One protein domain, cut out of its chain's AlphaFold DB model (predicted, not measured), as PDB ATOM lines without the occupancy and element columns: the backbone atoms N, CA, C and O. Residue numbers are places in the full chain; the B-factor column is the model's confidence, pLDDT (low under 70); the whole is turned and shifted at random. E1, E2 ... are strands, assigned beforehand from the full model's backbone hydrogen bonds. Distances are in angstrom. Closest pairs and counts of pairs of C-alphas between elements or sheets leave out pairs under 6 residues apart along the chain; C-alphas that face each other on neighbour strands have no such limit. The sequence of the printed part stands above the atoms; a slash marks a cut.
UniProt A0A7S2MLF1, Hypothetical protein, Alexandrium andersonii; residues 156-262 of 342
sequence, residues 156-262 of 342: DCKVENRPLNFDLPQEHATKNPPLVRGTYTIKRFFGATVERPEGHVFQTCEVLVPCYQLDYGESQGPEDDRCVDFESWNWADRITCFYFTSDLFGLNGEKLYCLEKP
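This is residues 156 to 262 of the 342 residues of the protein "Hypothetical protein" of Alexandrium andersonii (UniProt A0A7S2MLF1). What does this model look like? It is a long, strongly twisted two-strand ribbon, the hairpin of E2 and E3, with E1 beside E2 along one edge, and with E4 near one end and the small hairpin of E5 and E6 near the middle, both on the other edge, beside E3. The loop of residues 191 to 198 lies at one end of the ribbon and that of residues 216 to 225 at the other. What is it made of? The printed part has 107 residues with no named helix and six strands, E1 to E6 in chain order, in one branched sheet of mixed pairing; the class is all strand, though under half of the residues, 45 of 107, are in named elements. The whole is loose, with a radius of gyration of the C-alphas of 16.1 A, and its outline is a rod of 56 by 27 by 21 A.

Which strands make the long hairpin? E2, residues 179 to 190, and E3, residues 199 to 215, are antiparallel at 160 degrees; the C-alphas of Phe 189 and His 200 face each other at 4.4 A, and N 180 and O 209, 2.7 A apart, are within hydrogen-bond range. What lies on the other side of E2? E1, residues 157 to 161, forms a hairpin with E2, antiparallel at 118 degrees, with C-alphas 157 and 188 facing each other at 4.2 A and N 187 and O 158 within hydrogen-bond range at 2.7 A. Residues 157 to 158 of E1 also pair antiparallel with residues 238 to 239. What lies on the other side of E3 from E2? E4, residues 226 to 230, forms an antiparallel hairpin with E3, with C-alphas 214 and 227 facing each other at 4.6 A and N 212 and O 229 at 2.8 A; E1, E2, E3 and E4 are a meander, each strand the antiparallel neighbour of the one before. E6, residues 256 to 258, is parallel to E3 at 48 degrees, with C-alphas 205 and 256 facing each other at 5.0 A and N 258 and O 206 at 2.9 A. What stands beyond E6, and what is apart? E5, residues 241 to 243, forms a hairpin with E6, antiparallel at 144 degrees, with C-alphas 241 and 258 facing each other at 4.4 A and N 242 and O 257 at 2.9 A. E4 is apart from E1, E5 and E6, while E2 and E5 are only just apart, closest at 8.4 A.

How long are the main strands, and do they bend? E3 measures 42.4 A from first to last C-alpha and bends by 73 degrees at residue 212; E2 measures 29.6 A and bends by 63 degrees at residue 185. Where can the reader find the ends of the strands? E1, 12.0 A long, begins at C-alpha 157 (19.185, 44.657, 18.251), E3 ends at C-alpha 215 (34.482, 49.169, 45.415), and E6, 6.7 A long, ends at C-alpha 258 (18.975, 41.686, 26.695). E4 is 10.5 A long and E5 7.1 A.

How far does it reach? The two C-alphas farthest apart are those of Val 194 and Glu 218, 57.2 A, and the printed part has no cut. Which links are long? Those from E1 to E2, 17 residues, and from E5 to E6, 12 residues, are long. Where is confidence low? The mean pLDDT of the printed part is 73.6, and 33 residues are under 70, among them residues 169 to 177, 219 to 224 and 243 to 255.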
ATOM      1  N   ASP A 156      19.031  40.790  16.523       68.19
ATOM      2  CA  ASP A 156      18.295  41.824  15.774       68.19
ATOM      3  C   ASP A 156      18.348  43.218  16.433       68.19
ATOM      4  O   ASP A 156      17.723  44.165  15.949       68.19
ATOM      5  N   CYS A 157      19.080  43.385  17.539       76.81
ATOM      6  CA  CYS A 157      19.185  44.657  18.251       76.81
ATOM      7  C   CYS A 157      20.576  45.276  18.138       76.81
ATOM      8  O   CYS A 157      21.587  44.581  18.237       76.81
ATOM      9  N   LYS A 158      20.636  46.603  18.015       84.69
ATOM     10  CA  LYS A 158      21.869  47.399  18.110       84.69
ATOM     11  C   LYS A 158      21.789  48.379  19.271       84.69
ATOM     12  O   LYS A 158      20.744  48.990  19.461       84.69
ATOM     13  N   VAL A 159      22.875  48.568  20.012       82.62
ATOM     14  CA  VAL A 159      22.934  49.582  21.077       82.62
ATOM     15  C   VAL A 159      22.977  50.980  20.482       82.62
ATOM     16  O   VAL A 159      23.900  51.306  19.739       82.62
ATOM     17  N   GLU A 160      22.013  51.813  20.863       86.94
ATOM     18  CA  GLU A 160      21.971  53.225  20.489       86.94
ATOM     19  C   GLU A 160      22.500  54.102  21.629       86.94
ATOM     20  O   GLU A 160      23.390  54.915  21.409       86.94
ATOM     21  N   ASN A 161      22.027  53.881  22.864       81.56
ATOM     22  CA  ASN A 161      22.489  54.616  24.048       81.56
ATOM     23  C   ASN A 161      22.883  53.671  25.184       81.56
ATOM     24  O   ASN A 161      22.200  52.677  25.452       81.56
ATOM     25  N   ARG A 162      23.968  54.030  25.878       77.44
ATOM     26  CA  ARG A 162      24.424  53.367  27.105       77.44
ATOM     27  C   ARG A 162      23.591  53.840  28.306       77.44
ATOM     28  O   ARG A 162      23.115  54.976  28.282       77.44
ATOM     29  N   PRO A 163      23.433  53.008  29.346       76.69
ATOM     30  CA  PRO A 163      22.841  53.449  30.602       76.69
ATOM     31  C   PRO A 163      23.650  54.603  31.207       76.69
ATOM     32  O   PRO A 163      24.879  54.621  31.126       76.69
ATOM     33  N   LEU A 164      22.942  55.560  31.812       68.50
ATOM     34  CA  LEU A 164      23.549  56.668  32.558       68.50
ATOM     35  C   LEU A 164      24.219  56.164  33.838       68.50
ATOM     36  O   LEU A 164      25.328  56.583  34.141       68.50
ATOM     37  N   ASN A 165      23.556  55.238  34.534       71.44
ATOM     38  CA  ASN A 165      24.019  54.616  35.767       71.44
ATOM     39  C   ASN A 165      23.730  53.111  35.732       71.44
ATOM     40  O   ASN A 165      22.814  52.655  35.042       71.44
ATOM     41  N   PHE A 166      24.526  52.361  36.480       72.56
ATOM     42  CA  PHE A 166      24.377  50.931  36.686       72.56
ATOM     43  C   PHE A 166      24.017  50.697  38.149       72.56
ATOM     44  O   PHE A 166      24.779  51.085  39.034       72.56
ATOM     45  N   ASP A 167      22.867  50.075  38.391       74.25
ATOM     46  CA  ASP A 167      22.332  49.912  39.739       74.25
ATOM     47  C   ASP A 167      22.674  48.518  40.271       74.25
ATOM     48  O   ASP A 167      22.460  47.506  39.594       74.25
ATOM     49  N   LEU A 168      23.184  48.452  41.501       70.44
ATOM     50  CA  LEU A 168      23.337  47.201  42.239       70.44
ATOM     51  C   LEU A 168      21.980  46.839  42.870       70.44
ATOM     52  O   LEU A 168      21.489  47.563  43.737       70.44
ATOM     53  N   PRO A 169      21.322  45.747  42.446       66.31
ATOM     54  CA  PRO A 169      20.063  45.329  43.035       66.31
ATOM     55  C   PRO A 169      20.281  44.867  44.485       66.31
ATOM     56  O   PRO A 169      21.055  43.942  44.740       66.31
ATOM     57  N   GLN A 170      19.539  45.471  45.422       58.59
ATOM     58  CA  GLN A 170      19.590  45.191  46.870       58.59
ATOM     59  C   GLN A 170      19.400  43.703  47.241       58.59
ATOM     60  O   GLN A 170      19.872  43.263  48.284       58.59
ATOM     61  N   GLU A 171      18.729  42.908  46.402       56.16
ATOM     62  CA  GLU A 171      18.285  41.543  46.733       56.16
ATOM     63  C   GLU A 171      19.289  40.412  46.424       56.16
ATOM     64  O   GLU A 171      19.025  39.253  46.753       56.16
ATOM     65  N   HIS A 172      20.439  40.680  45.788       50.97
ATOM     66  CA  HIS A 172      21.282  39.610  45.212       50.97
ATOM     67  C   HIS A 172      22.763  39.600  45.619       50.97
ATOM     68  O   HIS A 172      23.562  38.905  44.987       50.97
ATOM     69  N   ALA A 173      23.121  40.242  46.736       50.88
ATOM     70  CA  ALA A 173      24.473  40.212  47.318       50.88
ATOM     71  C   ALA A 173      24.989  38.804  47.720       50.88
ATOM     72  O   ALA A 173      26.122  38.658  48.166       50.88
ATOM     73  N   THR A 174      24.183  37.746  47.571       49.88
ATOM     74  CA  THR A 174      24.551  36.354  47.883       49.88
ATOM     75  C   THR A 174      25.156  35.574  46.714       49.88
ATOM     76  O   THR A 174      25.675  34.478  46.932       49.88
ATOM     77  N   LYS A 175      25.113  36.089  45.477       54.44
ATOM     78  CA  LYS A 175      25.764  35.438  44.329       54.44
ATOM     79  C   LYS A 175      27.157  36.028  44.122       54.44
ATOM     80  O   LYS A 175      27.300  37.236  44.010       54.44
ATOM     81  N   ASN A 176      28.167  35.161  44.049       58.56
ATOM     82  CA  ASN A 176      29.519  35.527  43.633       58.56
ATOM     83  C   ASN A 176      29.705  35.154  42.154       58.56
ATOM     84  O   ASN A 176      29.673  33.954  41.854       58.56
ATOM     85  N   PRO A 177      29.939  36.115  41.238       63.62
ATOM     86  CA  PRO A 177      29.936  37.581  41.418       63.62
ATOM     87  C   PRO A 177      28.522  38.208  41.498       63.62
ATOM     88  O   PRO A 177      27.586  37.640  40.921       63.62
ATOM     89  N   PRO A 178      28.345  39.374  42.165       73.25
ATOM     90  CA  PRO A 178      27.056  40.062  42.219       73.25
ATOM     91  C   PRO A 178      26.686  40.629  40.850       73.25
ATOM     92  O   PRO A 178      27.551  40.970  40.047       73.25
ATOM     93  N   LEU A 179      25.387  40.708  40.568       77.62
ATOM     94  CA  LEU A 179      24.863  41.167  39.282       77.62
ATOM     95  C   LEU A 179      24.513  42.650  39.357       77.62
ATOM     96  O   LEU A 179      23.949  43.091  40.348       77.62
ATOM     97  N   VAL A 180      24.786  43.390  38.292       78.75
ATOM     98  CA  VAL A 180      24.493  44.813  38.138       78.75
ATOM     99  C   VAL A 180      23.452  44.984  37.044       78.75
ATOM    100  O   VAL A 180      23.522  44.326  36.002       78.75
ATOM    101  N   ARG A 181      22.475  45.856  37.281       82.81
ATOM    102  CA  ARG A 181      21.375  46.133  36.359       82.81
ATOM    103  C   ARG A 181      21.661  47.402  35.567       82.81
ATOM    104  O   ARG A 181      21.944  48.449  36.139       82.81
ATOM    105  N   GLY A 182      21.554  47.315  34.245       82.81
ATOM    106  CA  GLY A 182      21.662  48.459  33.340       82.81
ATOM    107  C   GLY A 182      20.499  48.502  32.355       82.81
ATOM    108  O   GLY A 182      19.992  47.464  31.932       82.81
ATOM    109  N   THR A 183      20.078  49.705  31.972       86.75
ATOM    110  CA  THR A 183      19.043  49.930  30.955       86.75
ATOM    111  C   THR A 183      19.655  50.550  29.701       86.75
ATOM    112  O   THR A 183      20.038  51.717  29.667       86.75
ATOM    113  N   TYR A 184      19.761  49.756  28.639       84.25
ATOM    114  CA  TYR A 184      20.260  50.211  27.343       84.25
ATOM    115  C   TYR A 184      19.105  50.689  26.474       84.25
ATOM    116  O   TYR A 184      18.032  50.091  26.482       84.25
ATOM    117  N   THR A 185      19.318  51.725  25.665       86.88
ATOM    118  CA  THR A 185      18.403  51.999  24.548       86.88
ATOM    119  C   THR A 185      18.924  51.266  23.333       86.88
ATOM    120  O   THR A 185      20.060  51.489  22.912       86.88
ATOM    121  N   ILE A 186      18.096  50.398  22.769       86.44
ATOM    122  CA  ILE A 186      18.454  49.591  21.615       86.44
ATOM    123  C   ILE A 186      17.549  49.900  20.430       86.44
ATOM    124  O   ILE A 186      16.361  50.186  20.571       86.44
ATOM    125  N   LYS A 187      18.129  49.806  19.241       87.25
ATOM    126  CA  LYS A 187      17.443  49.820  17.961       87.25
ATOM    127  C   LYS A 187      17.218  48.380  17.524       87.25
ATOM    128  O   LYS A 187      18.164  47.703  17.122       87.25
ATOM    129  N   ARG A 188      15.977  47.912  17.621       81.19
ATOM    130  CA  ARG A 188      15.576  46.569  17.192       81.19
ATOM    131  C   ARG A 188      15.062  46.621  15.764       81.19
ATOM    132  O   ARG A 188      14.216  47.455  15.451       81.19
ATOM    133  N   PHE A 189      15.548  45.717  14.927       80.44
ATOM    134  CA  PHE A 189      15.041  45.487  13.582       80.44
ATOM    135  C   PHE A 189      14.043  44.328  13.619       80.44
ATOM    136  O   PHE A 189      14.198  43.393  14.401       80.44
ATOM    137  N   PHE A 190      12.988  44.397  12.819       75.81
ATOM    138  CA  PHE A 190      12.040  43.298  12.680       75.81
ATOM    139  C   PHE A 190      11.635  43.140  11.221       75.81
ATOM    140  O   PHE A 190      11.338  44.122  10.542       75.81
ATOM    141  N   GLY A 191      11.596  41.889  10.763       77.88
ATOM    142  CA  GLY A 191      11.084  41.542   9.441       77.88
ATOM    143  C   GLY A 191       9.584  41.810   9.310       77.88
ATOM    144  O   GLY A 191       8.862  41.920  10.310       77.88
ATOM    145  N   ALA A 192       9.117  41.895   8.064       78.25
ATOM    146  CA  ALA A 192       7.696  42.001   7.759       78.25
ATOM    147  C   ALA A 192       6.933  40.766   8.268       78.25
ATOM    148  O   ALA A 192       7.354  39.627   8.054       78.25
ATOM    149  N   THR A 193       5.793  40.991   8.918       74.44
ATOM    150  CA  THR A 193       4.818  39.945   9.253       74.44
ATOM    151  C   THR A 193       3.459  40.301   8.650       74.44
ATOM    152  O   THR A 193       3.285  41.368   8.066       74.44
ATOM    153  N   VAL A 194       2.474  39.409   8.785       77.62
ATOM    154  CA  VAL A 194       1.101  39.638   8.291       77.62
ATOM    155  C   VAL A 194       0.464  40.888   8.925       77.62
ATOM    156  O   VAL A 194      -0.381  41.528   8.308       77.62
ATOM    157  N   GLU A 195       0.898  41.261  10.130       76.19
ATOM    158  CA  GLU A 195       0.313  42.349  10.923       76.19
ATOM    159  C   GLU A 195       1.141  43.643  10.899       76.19
ATOM    160  O   GLU A 195       0.616  44.707  11.226       76.19
ATOM    161  N   ARG A 196       2.426  43.591  10.508       71.88
ATOM    162  CA  ARG A 196       3.303  44.775  10.466       71.88
ATOM    163  C   ARG A 196       4.277  44.753   9.280       71.88
ATOM    164  O   ARG A 196       4.871  43.708   9.006       71.88
ATOM    165  N   PRO A 197       4.513  45.895   8.611       81.88
ATOM    166  CA  PRO A 197       5.592  46.007   7.635       81.88
ATOM    167  C   PRO A 197       6.963  45.877   8.317       81.88
ATOM    168  O   PRO A 197       7.092  46.093   9.524       81.88
ATOM    169  N   GLU A 198       7.990  45.531   7.537       83.06
ATOM    170  CA  GLU A 198       9.381  45.543   8.001       83.06
ATOM    171  C   GLU A 198       9.741  46.931   8.545       83.06
ATOM    172  O   GLU A 198       9.350  47.960   7.987       83.06
ATOM    173  N   GLY A 199      10.479  46.969   9.649       83.75
ATOM    174  CA  GLY A 199      10.796  48.228  10.295       83.75
ATOM    175  C   GLY A 199      11.784  48.096  11.438       83.75
ATOM    176  O   GLY A 199      12.448  47.075  11.633       83.75
ATOM    177  N   HIS A 200      11.901  49.184  12.190       84.31
ATOM    178  CA  HIS A 200      12.701  49.221  13.399       84.31
ATOM    179  C   HIS A 200      12.001  50.024  14.488       84.31
ATOM    180  O   HIS A 200      11.220  50.930  14.206       84.31
ATOM    181  N   VAL A 201      12.308  49.693  15.739       83.19
ATOM    182  CA  VAL A 201      11.787  50.388  16.915       83.19
ATOM    183  C   VAL A 201      12.916  50.637  17.906       83.19
ATOM    184  O   VAL A 201      13.818  49.810  18.061       83.19
ATOM    185  N   PHE A 202      12.870  51.795  18.562       85.88
ATOM    186  CA  PHE A 202      13.735  52.094  19.695       85.88
ATOM    187  C   PHE A 202      13.042  51.644  20.972       85.88
ATOM    188  O   PHE A 202      11.925  52.071  21.258       85.88
ATOM    189  N   GLN A 203      13.692  50.764  21.721       84.25
ATOM    190  CA  GLN A 203      13.160  50.222  22.965       84.25
ATOM    191  C   GLN A 203      14.243  50.203  24.032       84.25
ATOM    192  O   GLN A 203      15.435  50.087  23.740       84.25
ATOM    193  N   THR A 204      13.821  50.324  25.283       85.50
ATOM    194  CA  THR A 204      14.702  50.123  26.426       85.50
ATOM    195  C   THR A 204      14.838  48.634  26.697       85.50
ATOM    196  O   THR A 204      13.834  47.931  26.799       85.50
ATOM    197  N   CYS A 205      16.074  48.177  26.831       84.81
ATOM    198  CA  CYS A 205      16.425  46.809  27.140       84.81
ATOM    199  C   CYS A 205      17.101  46.742  28.495       84.81
ATOM    200  O   CYS A 205      18.056  47.476  28.761       84.81
ATOM    201  N   GLU A 206      16.623  45.847  29.339       84.69
ATOM    202  CA  GLU A 206      17.240  45.598  30.624       84.69
ATOM    203  C   GLU A 206      18.307  44.515  30.500       84.69
ATOM    204  O   GLU A 206      18.081  43.465  29.896       84.69
ATOM    205  N   VAL A 207      19.469  44.779  31.088       81.38
ATOM    206  CA  VAL A 207      20.598  43.859  31.132       81.38
ATOM    207  C   VAL A 207      20.998  43.609  32.578       81.38
ATOM    208  O   VAL A 207      21.079  44.544  33.376       81.38
ATOM    209  N   LEU A 208      21.323  42.352  32.874       80.19
ATOM    210  CA  LEU A 208      22.015  41.942  34.090       80.19
ATOM    211  C   LEU A 208      23.441  41.511  33.728       80.19
ATOM    212  O   LEU A 208      23.618  40.626  32.894       80.19
ATOM    213  N   VAL A 209      24.443  42.140  34.343       77.19
ATOM    214  CA  VAL A 209      25.869  41.880  34.086       77.19
ATOM    215  C   VAL A 209      26.567  41.489  35.385       77.19
ATOM    216  O   VAL A 209      26.334  42.148  36.397       77.19
ATOM    217  N   PRO A 210      27.441  40.472  35.408       78.69
ATOM    218  CA  PRO A 210      28.277  40.208  36.573       78.69
ATOM    219  C   PRO A 210      29.265  41.354  36.837       78.69
ATOM    220  O   PRO A 210      29.952  41.831  35.936       78.69
ATOM    221  N   CYS A 211      29.364  41.756  38.101       80.56
ATOM    222  CA  CYS A 211      30.387  42.659  38.603       80.56
ATOM    223  C   CYS A 211      31.649  41.877  38.974       80.56
ATOM    224  O   CYS A 211      31.630  41.064  39.897       80.56
ATOM    225  N   TYR A 212      32.762  42.128  38.293       78.94
ATOM    226  CA  TYR A 212      34.036  41.471  38.587       78.94
ATOM    227  C   TYR A 212      34.788  42.128  39.743       78.94
ATOM    228  O   TYR A 212      35.543  41.448  40.440       78.94
ATOM    229  N   GLN A 213      34.564  43.424  39.973       78.62
ATOM    230  CA  GLN A 213      35.203  44.167  41.052       78.62
ATOM    231  C   GLN A 213      34.234  45.166  41.686       78.62
ATOM    232  O   GLN A 213      33.781  46.097  41.019       78.62
ATOM    233  N   LEU A 214      33.960  44.986  42.982       78.62
ATOM    234  CA  LEU A 214      33.260  45.977  43.802       78.62
ATOM    235  C   LEU A 214      34.262  46.902  44.484       78.62
ATOM    236  O   LEU A 214      35.292  46.452  44.987       78.62
ATOM    237  N   ASP A 215      33.919  48.179  44.512       77.88
ATOM    238  CA  ASP A 215      34.482  49.169  45.415       77.88
ATOM    239  C   ASP A 215      33.495  49.364  46.559       77.88
ATOM    240  O   ASP A 215      32.338  49.724  46.328       77.88
ATOM    241  N   TYR A 216      33.941  49.048  47.770       75.06
ATOM    242  CA  TYR A 216      33.130  49.186  48.970       75.06
ATOM    243  C   TYR A 216      33.249  50.626  49.458       75.06
ATOM    244  O   TYR A 216      34.353  51.082  49.770       75.06
ATOM    245  N   GLY A 217      32.128  51.342  49.515       70.56
ATOM    246  CA  GLY A 217      32.113  52.735  49.956       70.56
ATOM    247  C   GLY A 217      32.554  52.902  51.417       70.56
ATOM    248  O   GLY A 217      32.496  51.972  52.227       70.56
ATOM    249  N   GLU A 218      32.977  54.117  51.782       71.00
ATOM    250  CA  GLU A 218      33.463  54.438  53.137       71.00
ATOM    251  C   GLU A 218      32.414  54.174  54.229       71.00
ATOM    252  O   GLU A 218      32.766  53.895  55.378       71.00
ATOM    253  N   SER A 219      31.125  54.233  53.882       66.94
ATOM    254  CA  SER A 219      30.019  54.058  54.824       66.94
ATOM    255  C   SER A 219      29.714  52.597  55.197       66.94
ATOM    256  O   SER A 219      28.859  52.376  56.054       66.94
ATOM    257  N   GLN A 220      30.398  51.602  54.604       59.16
ATOM    258  CA  GLN A 220      30.137  50.153  54.768       59.16
ATOM    259  C   GLN A 220      28.675  49.731  54.508       59.16
ATOM    260  O   GLN A 220      28.271  48.617  54.853       59.16
ATOM    261  N   GLY A 221      27.866  50.617  53.924       64.62
ATOM    262  CA  GLY A 221      26.481  50.355  53.575       64.62
ATOM    263  C   GLY A 221      26.362  49.865  52.129       64.62
ATOM    264  O   GLY A 221      27.075  50.367  51.263       64.62
ATOM    265  N   PRO A 222      25.407  48.966  51.825       64.31
ATOM    266  CA  PRO A 222      25.181  48.478  50.460       64.31
ATOM    267  C   PRO A 222      24.730  49.576  49.479       64.31
ATOM    268  O   PRO A 222      24.696  49.340  48.277       64.31
ATOM    269  N   GLU A 223      24.362  50.763  49.972       65.31
ATOM    270  CA  GLU A 223      24.006  51.921  49.140       65.31
ATOM    271  C   GLU A 223      25.226  52.649  48.556       65.31
ATOM    272  O   GLU A 223      25.083  53.434  47.622       65.31
ATOM    273  N   ASP A 224      26.417  52.389  49.097       68.50
ATOM    274  CA  ASP A 224      27.660  53.081  48.741       68.50
ATOM    275  C   ASP A 224      28.632  52.171  47.972       68.50
ATOM    276  O   ASP A 224      29.649  52.630  47.450       68.50
ATOM    277  N   ASP A 225      28.294  50.882  47.864       70.81
ATOM    278  CA  ASP A 225      29.012  49.910  47.050       70.81
ATOM    279  C   ASP A 225      28.829  50.237  45.566       70.81
ATOM    280  O   ASP A 225      27.719  50.464  45.076       70.81
ATOM    281  N   ARG A 226      29.931  50.245  44.817       74.06
ATOM    282  CA  ARG A 226      29.931  50.525  43.379       74.06
ATOM    283  C   ARG A 226      30.599  49.394  42.635       74.06
ATOM    284  O   ARG A 226      31.633  48.881  43.050       74.06
ATOM    285  N   CYS A 227      30.043  49.029  41.488       75.88
ATOM    286  CA  CYS A 227      30.750  48.134  40.590       75.88
ATOM    287  C   CYS A 227      31.757  48.929  39.755       75.88
ATOM    288  O   CYS A 227      31.368  49.810  38.988       75.88
ATOM    289  N   VAL A 228      33.042  48.615  39.904       79.44
ATOM    290  CA  VAL A 228      34.139  49.268  39.170       79.44
ATOM    291  C   VAL A 228      34.381  48.588  37.837       79.44
ATOM    292  O   VAL A 228      34.594  49.261  36.830       79.44
ATOM    293  N   ASP A 229      34.356  47.257  37.843       76.06
ATOM    294  CA  ASP A 229      34.646  46.449  36.666       76.06
ATOM    295  C   ASP A 229      33.474  45.522  36.364       76.06
ATOM    296  O   ASP A 229      33.125  44.639  37.149       76.06
ATOM    297  N   PHE A 230      32.854  45.752  35.215       75.88
ATOM    298  CA  PHE A 230      31.753  44.968  34.685       75.88
ATOM    299  C   PHE A 230      31.764  45.056  33.164       75.88
ATOM    300  O   PHE A 230      32.265  46.010  32.558       75.88
ATOM    301  N   GLU A 231      31.173  44.059  32.519       75.56
ATOM    302  CA  GLU A 231      31.124  44.036  31.067       75.56
ATOM    303  C   GLU A 231      30.041  44.979  30.519       75.56
ATOM    304  O   GLU A 231      28.852  44.829  30.783       75.56
ATOM    305  N   SER A 232      30.437  45.969  29.717       80.38
ATOM    306  CA  SER A 232      29.498  46.868  29.038       80.38
ATOM    307  C   SER A 232      29.530  46.695  27.521       80.38
ATOM    308  O   SER A 232      30.507  46.208  26.930       80.38
ATOM    309  N   TRP A 233      28.427  47.084  26.882       80.06
ATOM    310  CA  TRP A 233      28.333  47.161  25.431       80.06
ATOM    311  C   TRP A 233      28.734  48.546  24.958       80.06
ATOM    312  O   TRP A 233      28.406  49.572  25.566       80.06
ATOM    313  N   ASN A 234      29.431  48.565  23.833       80.81
ATOM    314  CA  ASN A 234      29.747  49.783  23.131       80.81
ATOM    315  C   ASN A 234      28.573  50.241  22.268       80.81
ATOM    316  O   ASN A 234      27.616  49.515  21.998       80.81
ATOM    317  N   TRP A 235      28.662  51.495  21.837       81.88
ATOM    318  CA  TRP A 235      27.745  52.034  20.846       81.88
ATOM    319  C   TRP A 235      27.803  51.187  19.568       81.88
ATOM    320  O   TRP A 235      28.887  50.799  19.139       81.88
ATOM    321  N   ALA A 236      26.636  50.923  18.978       80.94
ATOM    322  CA  ALA A 236      26.433  50.090  17.796       80.94
ATOM    323  C   ALA A 236      26.770  48.591  17.941       80.94
ATOM    324  O   ALA A 236      26.662  47.858  16.950       80.94
ATOM    325  N   ASP A 237      27.094  48.104  19.146       78.88
ATOM    326  CA  ASP A 237      27.243  46.666  19.388       78.88
ATOM    327  C   ASP A 237      25.912  45.942  19.135       78.88
ATOM    328  O   ASP A 237      24.829  46.454  19.440       78.88
ATOM    329  N   ARG A 238      25.990  44.734  18.565       77.69
ATOM    330  CA  ARG A 238      24.818  43.873  18.365       77.69
ATOM    331  C   ARG A 238      24.536  43.077  19.633       77.69
ATOM    332  O   ARG A 238      25.449  42.474  20.189       77.69
ATOM    333  N   ILE A 239      23.274  43.049  20.052       76.38
ATOM    334  CA  ILE A 239      22.815  42.314  21.237       76.38
ATOM    335  C   ILE A 239      21.636  41.421  20.859       76.38
ATOM    336  O   ILE A 239      20.804  41.781  20.023       76.38
ATOM    337  N   THR A 240      21.557  40.252  21.484       76.94
ATOM    338  CA  THR A 240      20.375  39.393  21.440       76.94
ATOM    339  C   THR A 240      19.358  39.863  22.473       76.94
ATOM    340  O   THR A 240      19.668  39.936  23.663       76.94
ATOM    341  N   CYS A 241      18.136  40.144  22.032       76.44
ATOM    342  CA  CYS A 241      17.056  40.584  22.910       76.44
ATOM    343  C   CYS A 241      15.838  39.690  22.747       76.44
ATOM    344  O   CYS A 241      15.530  39.259  21.635       76.44
ATOM    345  N   PHE A 242      15.127  39.453  23.842       73.50
ATOM    346  CA  PHE A 242      13.917  38.643  23.861       73.50
ATOM    347  C   PHE A 242      12.894  39.240  24.830       73.50
ATOM    348  O   PHE A 242      13.248  39.896  25.813       73.50
ATOM    349  N   TYR A 243      11.616  39.020  24.543       68.44
ATOM    350  CA  TYR A 243      10.551  39.257  25.513       68.44
ATOM    351  C   TYR A 243      10.379  38.021  26.378       68.44
ATOM    352  O   TYR A 243      10.651  36.900  25.936       68.44
ATOM    353  N   PHE A 244       9.903  38.219  27.603       61.62
ATOM    354  CA  PHE A 244       9.463  37.097  28.418       61.62
ATOM    355  C   PHE A 244       8.331  36.348  27.694       61.62
ATOM    356  O   PHE A 244       7.703  36.875  26.780       61.62
ATOM    357  N   THR A 245       8.139  35.082  28.053       54.81
ATOM    358  CA  THR A 245       7.467  33.989  27.315       54.81
ATOM    359  C   THR A 245       6.068  34.233  26.706       54.81
ATOM    360  O   THR A 245       5.524  33.319  26.095       54.81
ATOM    361  N   SER A 246       5.483  35.422  26.831       54.75
ATOM    362  CA  SER A 246       4.162  35.813  26.327       54.75
ATOM    363  C   SER A 246       4.173  36.691  25.067       54.75
ATOM    364  O   SER A 246       3.133  36.777  24.417       54.75
ATOM    365  N   ASP A 247       5.292  37.322  24.682       60.56
ATOM    366  CA  ASP A 247       5.267  38.352  23.626       60.56
ATOM    367  C   ASP A 247       6.429  38.276  22.620       60.56
ATOM    368  O   ASP A 247       7.272  39.161  22.534       60.56
ATOM    369  N   LEU A 248       6.471  37.229  21.788       57.78
ATOM    370  CA  LEU A 248       7.541  37.023  20.793       57.78
ATOM    371  C   LEU A 248       7.785  38.252  19.883       57.78
ATOM    372  O   LEU A 248       8.910  38.521  19.442       57.78
ATOM    373  N   PHE A 249       6.729  39.012  19.591       59.56
ATOM    374  CA  PHE A 249       6.768  40.115  18.635       59.56
ATOM    375  C   PHE A 249       6.909  41.494  19.286       59.56
ATOM    376  O   PHE A 249       7.362  42.415  18.592       59.56
ATOM    377  N   GLY A 250       6.643  41.632  20.584       61.62
ATOM    378  CA  GLY A 250       6.659  42.909  21.295       61.62
ATOM    379  C   GLY A 250       5.378  43.722  21.130       61.62
ATOM    380  O   GLY A 250       5.437  44.949  21.157       61.62
ATOM    381  N   LEU A 251       4.254  43.061  20.852       64.94
ATOM    382  CA  LEU A 251       2.963  43.696  20.575       64.94
ATOM    383  C   LEU A 251       2.255  44.164  21.852       64.94
ATOM    384  O   LEU A 251       1.466  45.104  21.800       64.94
ATOM    385  N   ASN A 252       2.570  43.559  22.997       63.62
ATOM    386  CA  ASN A 252       1.924  43.824  24.281       63.62
ATOM    387  C   ASN A 252       2.694  44.835  25.144       63.62
ATOM    388  O   ASN A 252       2.258  45.160  26.247       63.62
ATOM    389  N   GLY A 253       3.832  45.350  24.663       59.22
ATOM    390  CA  GLY A 253       4.625  46.345  25.388       59.22
ATOM    391  C   GLY A 253       5.320  45.796  26.639       59.22
ATOM    392  O   GLY A 253       5.637  46.564  27.549       59.22
ATOM    393  N   GLU A 254       5.558  44.482  26.705       67.38
ATOM    394  CA  GLU A 254       6.323  43.879  27.795       67.38
ATOM    395  C   GLU A 254       7.788  44.349  27.796       67.38
ATOM    396  O   GLU A 254       8.335  44.800  26.785       67.38
ATOM    397  N   LYS A 255       8.445  44.263  28.959       69.12
ATOM    398  CA  LYS A 255       9.852  44.652  29.107       69.12
ATOM    399  C   LYS A 255      10.741  43.755  28.246       69.12
ATOM    400  O   LYS A 255      10.639  42.530  28.299       69.12
ATOM    401  N   LEU A 256      11.626  44.380  27.474       74.38
ATOM    402  CA  LEU A 256      12.602  43.687  26.647       74.38
ATOM    403  C   LEU A 256      13.846  43.366  27.481       74.38
ATOM    404  O   LEU A 256      14.422  44.256  28.112       74.38
ATOM    405  N   TYR A 257      14.267  42.106  27.463       76.44
ATOM    406  CA  TYR A 257      15.465  41.648  28.152       76.44
ATOM    407  C   TYR A 257      16.582  41.411  27.147       76.44
ATOM    408  O   TYR A 257      16.373  40.819  26.084       76.44
ATOM    409  N   CYS A 258      17.774  41.878  27.488       77.88
ATOM    410  CA  CYS A 258      18.975  41.686  26.695       77.88
ATOM    411  C   CYS A 258      19.830  40.623  27.369       77.88
ATOM    412  O   CYS A 258      20.051  40.657  28.580       77.88
ATOM    413  N   LEU A 259      20.287  39.657  26.576       72.19
ATOM    414  CA  LEU A 259      21.173  38.613  27.076       72.19
ATOM    415  C   LEU A 259      22.539  39.202  27.416       72.19
ATOM    416  O   LEU A 259      22.974  40.182  26.815       72.19
ATOM    417  N   GLU A 260      23.198  38.571  28.387       65.25
ATOM    418  CA  GLU A 260      24.587  38.824  28.762       65.25
ATOM    419  C   GLU A 260      25.494  38.813  27.522       65.25
ATOM    420  O   GLU A 260      25.256  38.067  26.564       65.25
ATOM    421  N   LYS A 261      26.523  39.663  27.522       65.38
ATOM    422  CA  LYS A 261      27.406  39.830  26.371       65.38
ATOM    423  C   LYS A 261      28.074  38.488  26.048       65.38
ATOM    424  O   LYS A 261      28.578  37.830  26.959       65.38
ATOM    425  N   PRO A 262      28.075  38.042  24.777       63.12
ATOM    426  CA  PRO A 262      28.800  36.836  24.410       63.12
ATOM    427  C   PRO A 262      30.285  37.023  24.729       63.12
ATOM    428  O   PRO A 262      30.857  38.073  24.422       63.12
TER     429      PRO A 262